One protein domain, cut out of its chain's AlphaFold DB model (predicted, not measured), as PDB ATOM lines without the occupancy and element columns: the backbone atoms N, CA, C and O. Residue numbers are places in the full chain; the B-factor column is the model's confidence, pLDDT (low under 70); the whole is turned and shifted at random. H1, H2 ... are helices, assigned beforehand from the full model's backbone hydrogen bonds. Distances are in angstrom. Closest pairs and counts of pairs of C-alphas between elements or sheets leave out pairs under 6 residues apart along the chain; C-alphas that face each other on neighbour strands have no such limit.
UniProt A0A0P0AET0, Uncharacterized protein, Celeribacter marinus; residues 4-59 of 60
ATOM      1  N   ALA A   4     -28.800 -53.934  39.333       97.44
ATOM      2  CA  ALA A   4     -29.988 -53.296  38.774       97.44
ATOM      3  C   ALA A   4     -31.077 -54.294  38.358       97.44
ATOM      4  O   ALA A   4     -32.260 -54.029  38.562       97.44
ATOM      5  N   GLU A   5     -30.715 -55.458  37.815       97.50
ATOM      6  CA  GLU A   5     -31.685 -56.516  37.509       97.50
ATOM      7  C   GLU A   5     -32.360 -57.045  38.783       97.50
ATOM      8  O   GLU A   5     -33.587 -57.164  38.816       97.50
ATOM      9  N   ARG A   6     -31.580 -57.292  39.850       97.00
ATOM     10  CA  ARG A   6     -32.108 -57.663  41.179       97.00
ATOM     11  C   ARG A   6     -33.036 -56.583  41.728       97.00
ATOM     12  O   ARG A   6     -34.158 -56.876  42.128       97.00
ATOM     13  N   TYR A   7     -32.584 -55.337  41.689       97.75
ATOM     14  CA  TYR A   7     -33.332 -54.176  42.150       97.75
ATOM     15  C   TYR A   7     -34.661 -54.000  41.401       97.75
ATOM     16  O   TYR A   7     -35.711 -53.869  42.030       97.75
ATOM     17  N   ASN A   8     -34.652 -54.070  40.068       97.75
ATOM     18  CA  ASN A   8     -35.861 -53.958  39.250       97.75
ATOM     19  C   ASN A   8     -36.842 -55.116  39.511       97.75
ATOM     20  O   ASN A   8     -38.058 -54.905  39.517       97.75
ATOM     21  N   ALA A   9     -36.335 -56.332  39.736       97.31
ATOM     22  CA  ALA A   9     -37.163 -57.485  40.085       97.31
ATOM     23  C   ALA A   9     -37.833 -57.307  41.458       97.31
ATOM     24  O   ALA A   9     -39.052 -57.458  41.567       97.31
ATOM     25  N   GLU A  10     -37.069 -56.911  42.478       96.88
ATOM     26  CA  GLU A  10     -37.596 -56.661  43.826       96.88
ATOM     27  C   GLU A  10     -38.581 -55.494  43.854       96.88
ATOM     28  O   GLU A  10     -39.640 -55.578  44.478       96.88
ATOM     29  N   THR A  11     -38.302 -54.441  43.089       97.31
ATOM     30  CA  THR A  11     -39.213 -53.310  42.913       97.31
ATOM     31  C   THR A  11     -40.568 -53.772  42.372       97.31
ATOM     32  O   THR A  11     -41.606 -53.433  42.940       97.31
ATOM     33  N   ARG A  12     -40.586 -54.590  41.309       97.56
ATOM     34  CA  ARG A  12     -41.833 -55.148  40.750       97.56
ATOM     35  C   ARG A  12     -42.566 -56.056  41.734       97.56
ATOM     36  O   ARG A  12     -43.792 -56.105  41.707       97.56
ATOM     37  N   ARG A  13     -41.829 -56.770  42.588       96.56
ATOM     38  CA  ARG A  13     -42.388 -57.680  43.591       96.56
ATOM     39  C   ARG A  13     -43.050 -56.930  44.750       96.56
ATOM     40  O   ARG A  13     -44.128 -57.328  45.181       96.56
ATOM     41  N   ILE A  14     -42.402 -55.884  45.264       95.38
ATOM     42  CA  ILE A  14     -42.827 -55.177  46.484       95.38
ATOM     43  C   ILE A  14     -43.765 -54.010  46.151       95.38
ATOM     44  O   ILE A  14     -44.758 -53.800  46.845       95.38
ATOM     45  N   LEU A  15     -43.470 -53.256  45.088       95.00
ATOM     46  CA  LEU A  15     -44.167 -52.021  44.715       95.00
ATOM     47  C   LEU A  15     -44.604 -52.051  43.236       95.00
ATOM     48  O   LEU A  15     -44.178 -51.201  42.449       95.00
ATOM     49  N   PRO A  16     -45.484 -52.984  42.823       95.44
ATOM     50  CA  PRO A  16     -45.829 -53.184  41.411       95.44
ATOM     51  C   PRO A  16     -46.386 -51.924  40.732       95.44
ATOM     52  O   PRO A  16     -46.097 -51.674  39.568       95.44
ATOM     53  N   HIS A  17     -47.131 -51.088  41.461       95.75
ATOM     54  CA  HIS A  17     -47.706 -49.845  40.931       95.75
ATOM     55  C   HIS A  17     -46.694 -48.698  40.773       95.75
ATOM     56  O   HIS A  17     -46.999 -47.706  40.121       95.75
ATOM     57  N   MET A  18     -45.506 -48.823  41.369       94.75
ATOM     58  CA  MET A  18     -44.432 -47.822  41.323       94.75
ATOM     59  C   MET A  18     -43.232 -48.302  40.499       94.75
ATOM     60  O   MET A  18     -42.242 -47.580  40.380       94.75
ATOM     61  N   ALA A  19     -43.300 -49.518  39.948       95.94
ATOM     62  CA  ALA A  19     -42.152 -50.180  39.350       95.94
ATOM     63  C   ALA A  19     -41.561 -49.405  38.174       95.94
ATOM     64  O   ALA A  19     -40.343 -49.298  38.079       95.94
ATOM     65  N   ASP A  20     -42.398 -48.800  37.335       96.50
ATOM     66  CA  ASP A  20     -41.927 -48.017  36.192       96.50
ATOM     67  C   ASP A  20     -41.228 -46.721  36.631       96.50
ATOM     68  O   ASP A  20     -40.206 -46.339  36.066       96.50
ATOM     69  N   SER A  21     -41.717 -46.079  37.696       96.75
ATOM     70  CA  SER A  21     -41.096 -44.878  38.274       96.75
ATOM     71  C   SER A  21     -39.733 -45.171  38.908       96.75
ATOM     72  O   SER A  21     -38.842 -44.317  38.909       96.75
ATOM     73  N   LEU A  22     -39.568 -46.383  39.440       97.19
ATOM     74  CA  LEU A  22     -38.360 -46.846  40.120       97.19
ATOM     75  C   LEU A  22     -37.382 -47.566  39.182       97.19
ATOM     76  O   LEU A  22     -36.221 -47.706  39.547       97.19
ATOM     77  N   ALA A  23     -37.804 -47.974  37.982       97.62
ATOM     78  CA  ALA A  23     -36.993 -48.776  37.071       97.62
ATOM     79  C   ALA A  23     -35.705 -48.061  36.633       97.62
ATOM     80  O   ALA A  23     -35.718 -46.894  36.228       97.62
ATOM     81  N   VAL A  24     -34.590 -48.782  36.662       97.88
ATOM     82  CA  VAL A  24     -33.273 -48.311  36.205       97.88
ATOM     83  C   VAL A  24     -32.736 -49.206  35.089       97.88
ATOM     84  O   VAL A  24     -33.259 -50.298  34.858       97.88
ATOM     85  N   ASP A  25     -31.709 -48.742  34.376       97.62
ATOM     86  CA  ASP A  25     -31.063 -49.533  33.327       97.62
ATOM     87  C   ASP A  25     -30.486 -50.835  33.926       97.62
ATOM     88  O   ASP A  25     -29.732 -50.770  34.902       97.62
ATOM     89  N   PRO A  26     -30.825 -52.021  33.382       96.50
ATOM     90  CA  PRO A  26     -30.374 -53.301  33.926       96.50
ATOM     91  C   PRO A  26     -28.855 -53.510  33.834       96.50
ATOM     92  O   PRO A  26     -28.334 -54.414  34.477       96.50
ATOM     93  N   THR A  27     -28.124 -52.704  33.066       96.69
ATOM     94  CA  THR A  27     -26.659 -52.790  32.976       96.69
ATOM     95  C   THR A  27     -25.941 -52.147  34.165       96.69
ATOM     96  O   THR A  27     -24.755 -52.411  34.360       96.69
ATOM     97  N   ILE A  28     -26.640 -51.364  34.997       96.44
ATOM     98  CA  ILE A  28     -26.053 -50.694  36.162       96.44
ATOM     99  C   ILE A  28     -25.670 -51.716  37.241       96.44
ATOM    100  O   ILE A  28     -26.452 -52.582  37.647       96.44
ATOM    101  N   THR A  29     -24.445 -51.589  37.750       95.69
ATOM    102  CA  THR A  29     -23.882 -52.497  38.761       95.69
ATOM    103  C   THR A  29     -23.597 -51.823  40.104       95.69
ATOM    104  O   THR A  29     -23.107 -52.487  41.012       95.69
ATOM    105  N   SER A  30     -23.880 -50.526  40.247       95.25
ATOM    106  CA  SER A  30     -23.562 -49.725  41.436       95.25
ATOM    107  C   SER A  30     -24.819 -49.285  42.180       95.25
ATOM    108  O   SER A  30     -25.713 -48.686  41.589       95.25
ATOM    109  N   ALA A  31     -24.861 -49.513  43.496       95.94
ATOM    110  CA  ALA A  31     -25.948 -49.040  44.354       95.94
ATOM    111  C   ALA A  31     -26.045 -47.504  44.363       95.94
ATOM    112  O   ALA A  31     -27.143 -46.958  44.308       95.94
ATOM    113  N   GLY A  32     -24.900 -46.812  44.375       96.06
ATOM    114  CA  GLY A  32     -24.860 -45.348  44.375       96.06
ATOM    115  C   GLY A  32     -25.392 -44.738  43.079       96.06
ATOM    116  O   GLY A  32     -26.051 -43.708  43.109       96.06
ATOM    117  N   GLU A  33     -25.167 -45.400  41.941       97.44
ATOM    118  CA  GLU A  33     -25.703 -44.940  40.656       97.44
ATOM    119  C   GLU A  33     -27.224 -45.133  40.575       97.44
ATOM    120  O   GLU A  33     -27.936 -44.253  40.092       97.44
ATOM    121  N   ILE A  34     -27.737 -46.250  41.107       97.38
ATOM    122  CA  ILE A  34     -29.182 -46.494  41.233       97.38
ATOM    123  C   ILE A  34     -29.824 -45.411  42.108       97.38
ATOM    124  O   ILE A  34     -30.809 -44.803  41.689       97.38
ATOM    125  N   ASP A  35     -29.249 -45.137  43.282       96.31
ATOM    126  CA  ASP A  35     -29.732 -44.095  44.192       96.31
ATOM    127  C   ASP A  35     -29.749 -42.716  43.517       96.31
ATOM    128  O   ASP A  35     -30.797 -42.076  43.448       96.31
ATOM    129  N   GLU A  36     -28.640 -42.293  42.903       96.75
ATOM    130  CA  GLU A  36     -28.550 -40.990  42.235       96.75
ATOM    131  C   GLU A  36     -29.585 -40.837  41.105       96.75
ATOM    132  O   GLU A  36     -30.220 -39.785  40.958       96.75
ATOM    133  N   ILE A  37     -29.780 -41.876  40.285       97.38
ATOM    134  CA  ILE A  37     -30.775 -41.859  39.204       97.38
ATOM    135  C   ILE A  37     -32.182 -41.689  39.768       97.38
ATOM    136  O   ILE A  37     -32.952 -40.877  39.246       97.38
ATOM    137  N   VAL A  38     -32.531 -42.451  40.801       97.50
ATOM    138  CA  VAL A  38     -33.891 -42.462  41.335       97.50
ATOM    139  C   VAL A  38     -34.164 -41.208  42.170       97.50
ATOM    140  O   VAL A  38     -35.220 -40.589  42.012       97.50
ATOM    141  N   PHE A  39     -33.199 -40.756  42.970       96.19
ATOM    142  CA  PHE A  39     -33.291 -39.524  43.752       96.19
ATOM    143  C   PHE A  39     -33.496 -38.292  42.859       96.19
ATOM    144  O   PHE A  39     -34.329 -37.438  43.163       96.19
ATOM    145  N   ARG A  40     -32.826 -38.229  41.695       97.06
ATOM    146  CA  ARG A  40     -33.044 -37.159  40.697       97.06
ATOM    147  C   ARG A  40     -34.463 -37.121  40.130       97.06
ATOM    148  O   ARG A  40     -34.880 -36.072  39.641       97.06
ATOM    149  N   ARG A  41     -35.204 -38.233  40.172       96.44
ATOM    150  CA  ARG A  41     -36.616 -38.272  39.755       96.44
ATOM    151  C   ARG A  41     -37.527 -37.734  40.852       96.44
ATOM    152  O   ARG A  41     -38.492 -37.039  40.553       96.44
ATOM    153  N   SER A  42     -37.244 -38.082  42.105       96.81
ATOM    154  CA  SER A  42     -37.955 -37.603  43.289       96.81
ATOM    155  C   SER A  42     -37.246 -38.084  44.554       96.81
ATOM    156  O   SER A  42     -36.875 -39.252  44.643       96.81
ATOM    157  N   GLU A  43     -37.165 -37.229  45.573       95.88
ATOM    158  CA  GLU A  43     -36.662 -37.602  46.902       95.88
ATOM    159  C   GLU A  43     -37.445 -38.779  47.514       95.88
ATOM    160  O   GLU A  43     -36.854 -39.681  48.105       95.88
ATOM    161  N   LEU A  44     -38.767 -38.832  47.293       95.94
ATOM    162  CA  LEU A  44     -39.610 -39.954  47.725       95.94
ATOM    163  C   LEU A  44     -39.154 -41.272  47.089       95.94
ATOM    164  O   LEU A  44     -39.064 -42.294  47.766       95.94
ATOM    165  N   LEU A  45     -38.874 -41.246  45.784       96.94
ATOM    166  CA  LEU A  45     -38.421 -42.426  45.054       96.94
ATOM    167  C   LEU A  45     -37.007 -42.822  45.489       96.94
ATOM    168  O   LEU A  45     -36.746 -44.011  45.646       96.94
ATOM    169  N   GLY A  46     -36.121 -41.849  45.726       96.69
ATOM    170  CA  GLY A  46     -34.769 -42.102  46.231       96.69
ATOM    171  C   GLY A  46     -34.791 -42.825  47.580       96.69
ATOM    172  O   GLY A  46     -34.172 -43.874  47.736       96.69
ATOM    173  N   GLY A  47     -35.620 -42.358  48.520       96.44
ATOM    174  CA  GLY A  47     -35.808 -43.042  49.805       96.44
ATOM    175  C   GLY A  47     -36.302 -44.488  49.661       96.44
ATOM    176  O   GLY A  47     -35.832 -45.380  50.369       96.44
ATOM    177  N   MET A  48     -37.207 -44.752  48.710       96.69
ATOM    178  CA  MET A  48     -37.659 -46.116  48.402       96.69
ATOM    179  C   MET A  48     -36.543 -46.970  47.792       96.69
ATOM    180  O   MET A  48     -36.396 -48.133  48.171       96.69
ATOM    181  N   ALA A  49     -35.747 -46.407  46.879       97.38
ATOM    182  CA  ALA A  49     -34.644 -47.119  46.245       97.38
ATOM    183  C   ALA A  49     -33.606 -47.576  47.273       97.38
ATOM    184  O   ALA A  49     -33.216 -48.744  47.266       97.38
ATOM    185  N   ILE A  50     -33.233 -46.695  48.206       97.12
ATOM    186  CA  ILE A  50     -32.315 -47.018  49.307       97.12
ATOM    187  C   ILE A  50     -32.860 -48.173  50.155       97.12
ATOM    188  O   ILE A  50     -32.121 -49.110  50.460       97.12
ATOM    189  N   ALA A  51     -34.148 -48.149  50.508       96.75
ATOM    190  CA  ALA A  51     -34.757 -49.223  51.293       96.75
ATOM    191  C   ALA A  51     -34.711 -50.575  50.559       96.75
ATOM    192  O   ALA A  51     -34.359 -51.588  51.160       96.75
ATOM    193  N   ILE A  52     -35.009 -50.593  49.256       97.00
ATOM    194  CA  ILE A  52     -34.953 -51.813  48.432       97.00
ATOM    195  C   ILE A  52     -33.512 -52.325  48.319       97.00
ATOM    196  O   ILE A  52     -33.279 -53.523  48.470       97.00
ATOM    197  N   LEU A  53     -32.536 -51.439  48.103       97.06
ATOM    198  CA  LEU A  53     -31.118 -51.807  48.047       97.06
ATOM    199  C   LEU A  53     -30.640 -52.418  49.371       97.06
ATOM    200  O   LEU A  53     -29.981 -53.453  49.353       97.06
ATOM    201  N   ALA A  54     -31.038 -51.849  50.511       96.44
ATOM    202  CA  ALA A  54     -30.721 -52.405  51.826       96.44
ATOM    203  C   ALA A  54     -31.371 -53.781  52.065       96.44
ATOM    204  O   ALA A  54     -30.765 -54.651  52.686       96.44
ATOM    205  N   MET A  55     -32.592 -54.007  51.562       95.31
ATOM    206  CA  MET A  55     -33.236 -55.326  51.628       95.31
ATOM    207  C   MET A  55     -32.505 -56.368  50.780       95.31
ATOM    208  O   MET A  55     -32.424 -57.524  51.188       95.31
ATOM    209  N   ILE A  56     -31.995 -55.972  49.613       94.88
ATOM    210  CA  ILE A  56     -31.213 -56.846  48.732       94.88
ATOM    211  C   ILE A  56     -29.880 -57.216  49.386       94.88
ATOM    212  O   ILE A  56     -29.508 -58.384  49.341       94.88
ATOM    213  N   ASP A  57     -29.207 -56.250  50.013       93.62
ATOM    214  CA  ASP A  57     -27.935 -56.447  50.721       93.62
ATOM    215  C   ASP A  57     -28.074 -57.416  51.909       93.62
ATOM    216  O   ASP A  57     -27.214 -58.256  52.123       93.62
ATOM    217  N   GLN A  58     -29.203 -57.390  52.631       91.94
ATOM    218  CA  GLN A  58     -29.481 -58.339  53.726       91.94
ATOM    219  C   GLN A  58     -29.784 -59.780  53.273       91.94
ATOM    220  O   GLN A  58     -29.880 -60.670  54.118       91.94
ATOM    221  N   GLN A  59     -30.027 -60.007  51.979       83.06
ATOM    222  CA  GLN A  59     -30.325 -61.335  51.426       83.06
ATOM    223  C   GLN A  59     -29.079 -62.063  50.893       83.06
ATOM    224  O   GLN A  59     -29.192 -63.250  50.577       83.06
TER     225      GLN A  59
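What this domain is: This is residues 4 to 59 of the 60 residues of an uncharacterized protein of Celeribacter marinus (UniProt A0A0P0AET0). Two helical hairpins, H1 with H2 and H3 with H4, make a small rounded body in which the long H4 lies beside H3 and crosses H1. The printed part has 56 residues with four named helices, H1 to H4 in order, and no named strand: all helix. It is compact, with a radius of gyration of the C-alphas of 9.8 A and spans of 26 by 24 by 19 A.

How they stand to each other: H1, residues 4 to 14, touches H2, residues 16 to 22, closest at C-alphas 12 and 19, 5.2 A. H3, residues 31 to 39, touches H4, residues 43 to 57, closest at C-alphas 39 and 46, 3.9 A, at a shallow tilt of 24 degrees, opposite ways. H4 touches H1 with residues 52 to 56 alone, closest at C-alphas 53 and 7, 6.7 A, about perpendicular at 76 degrees. Every O i to N i+4 pair is within hydrogen-bond range in H1, H3 and H4; H2 has 1 of 3, and 2 of 4 O i to N i+3 pairs.

Where its parts are: H1 begins at C-alpha 4 (-29.988, -53.296, 38.774) and measures 15.1 A, H2 9.9 A, H3 12.0 A; H4, 21.1 A, ends at C-alpha 57 (-27.935, -56.447, 50.721).

The domain as a whole: The printed part has no cut, no long link and no printed residue under 70.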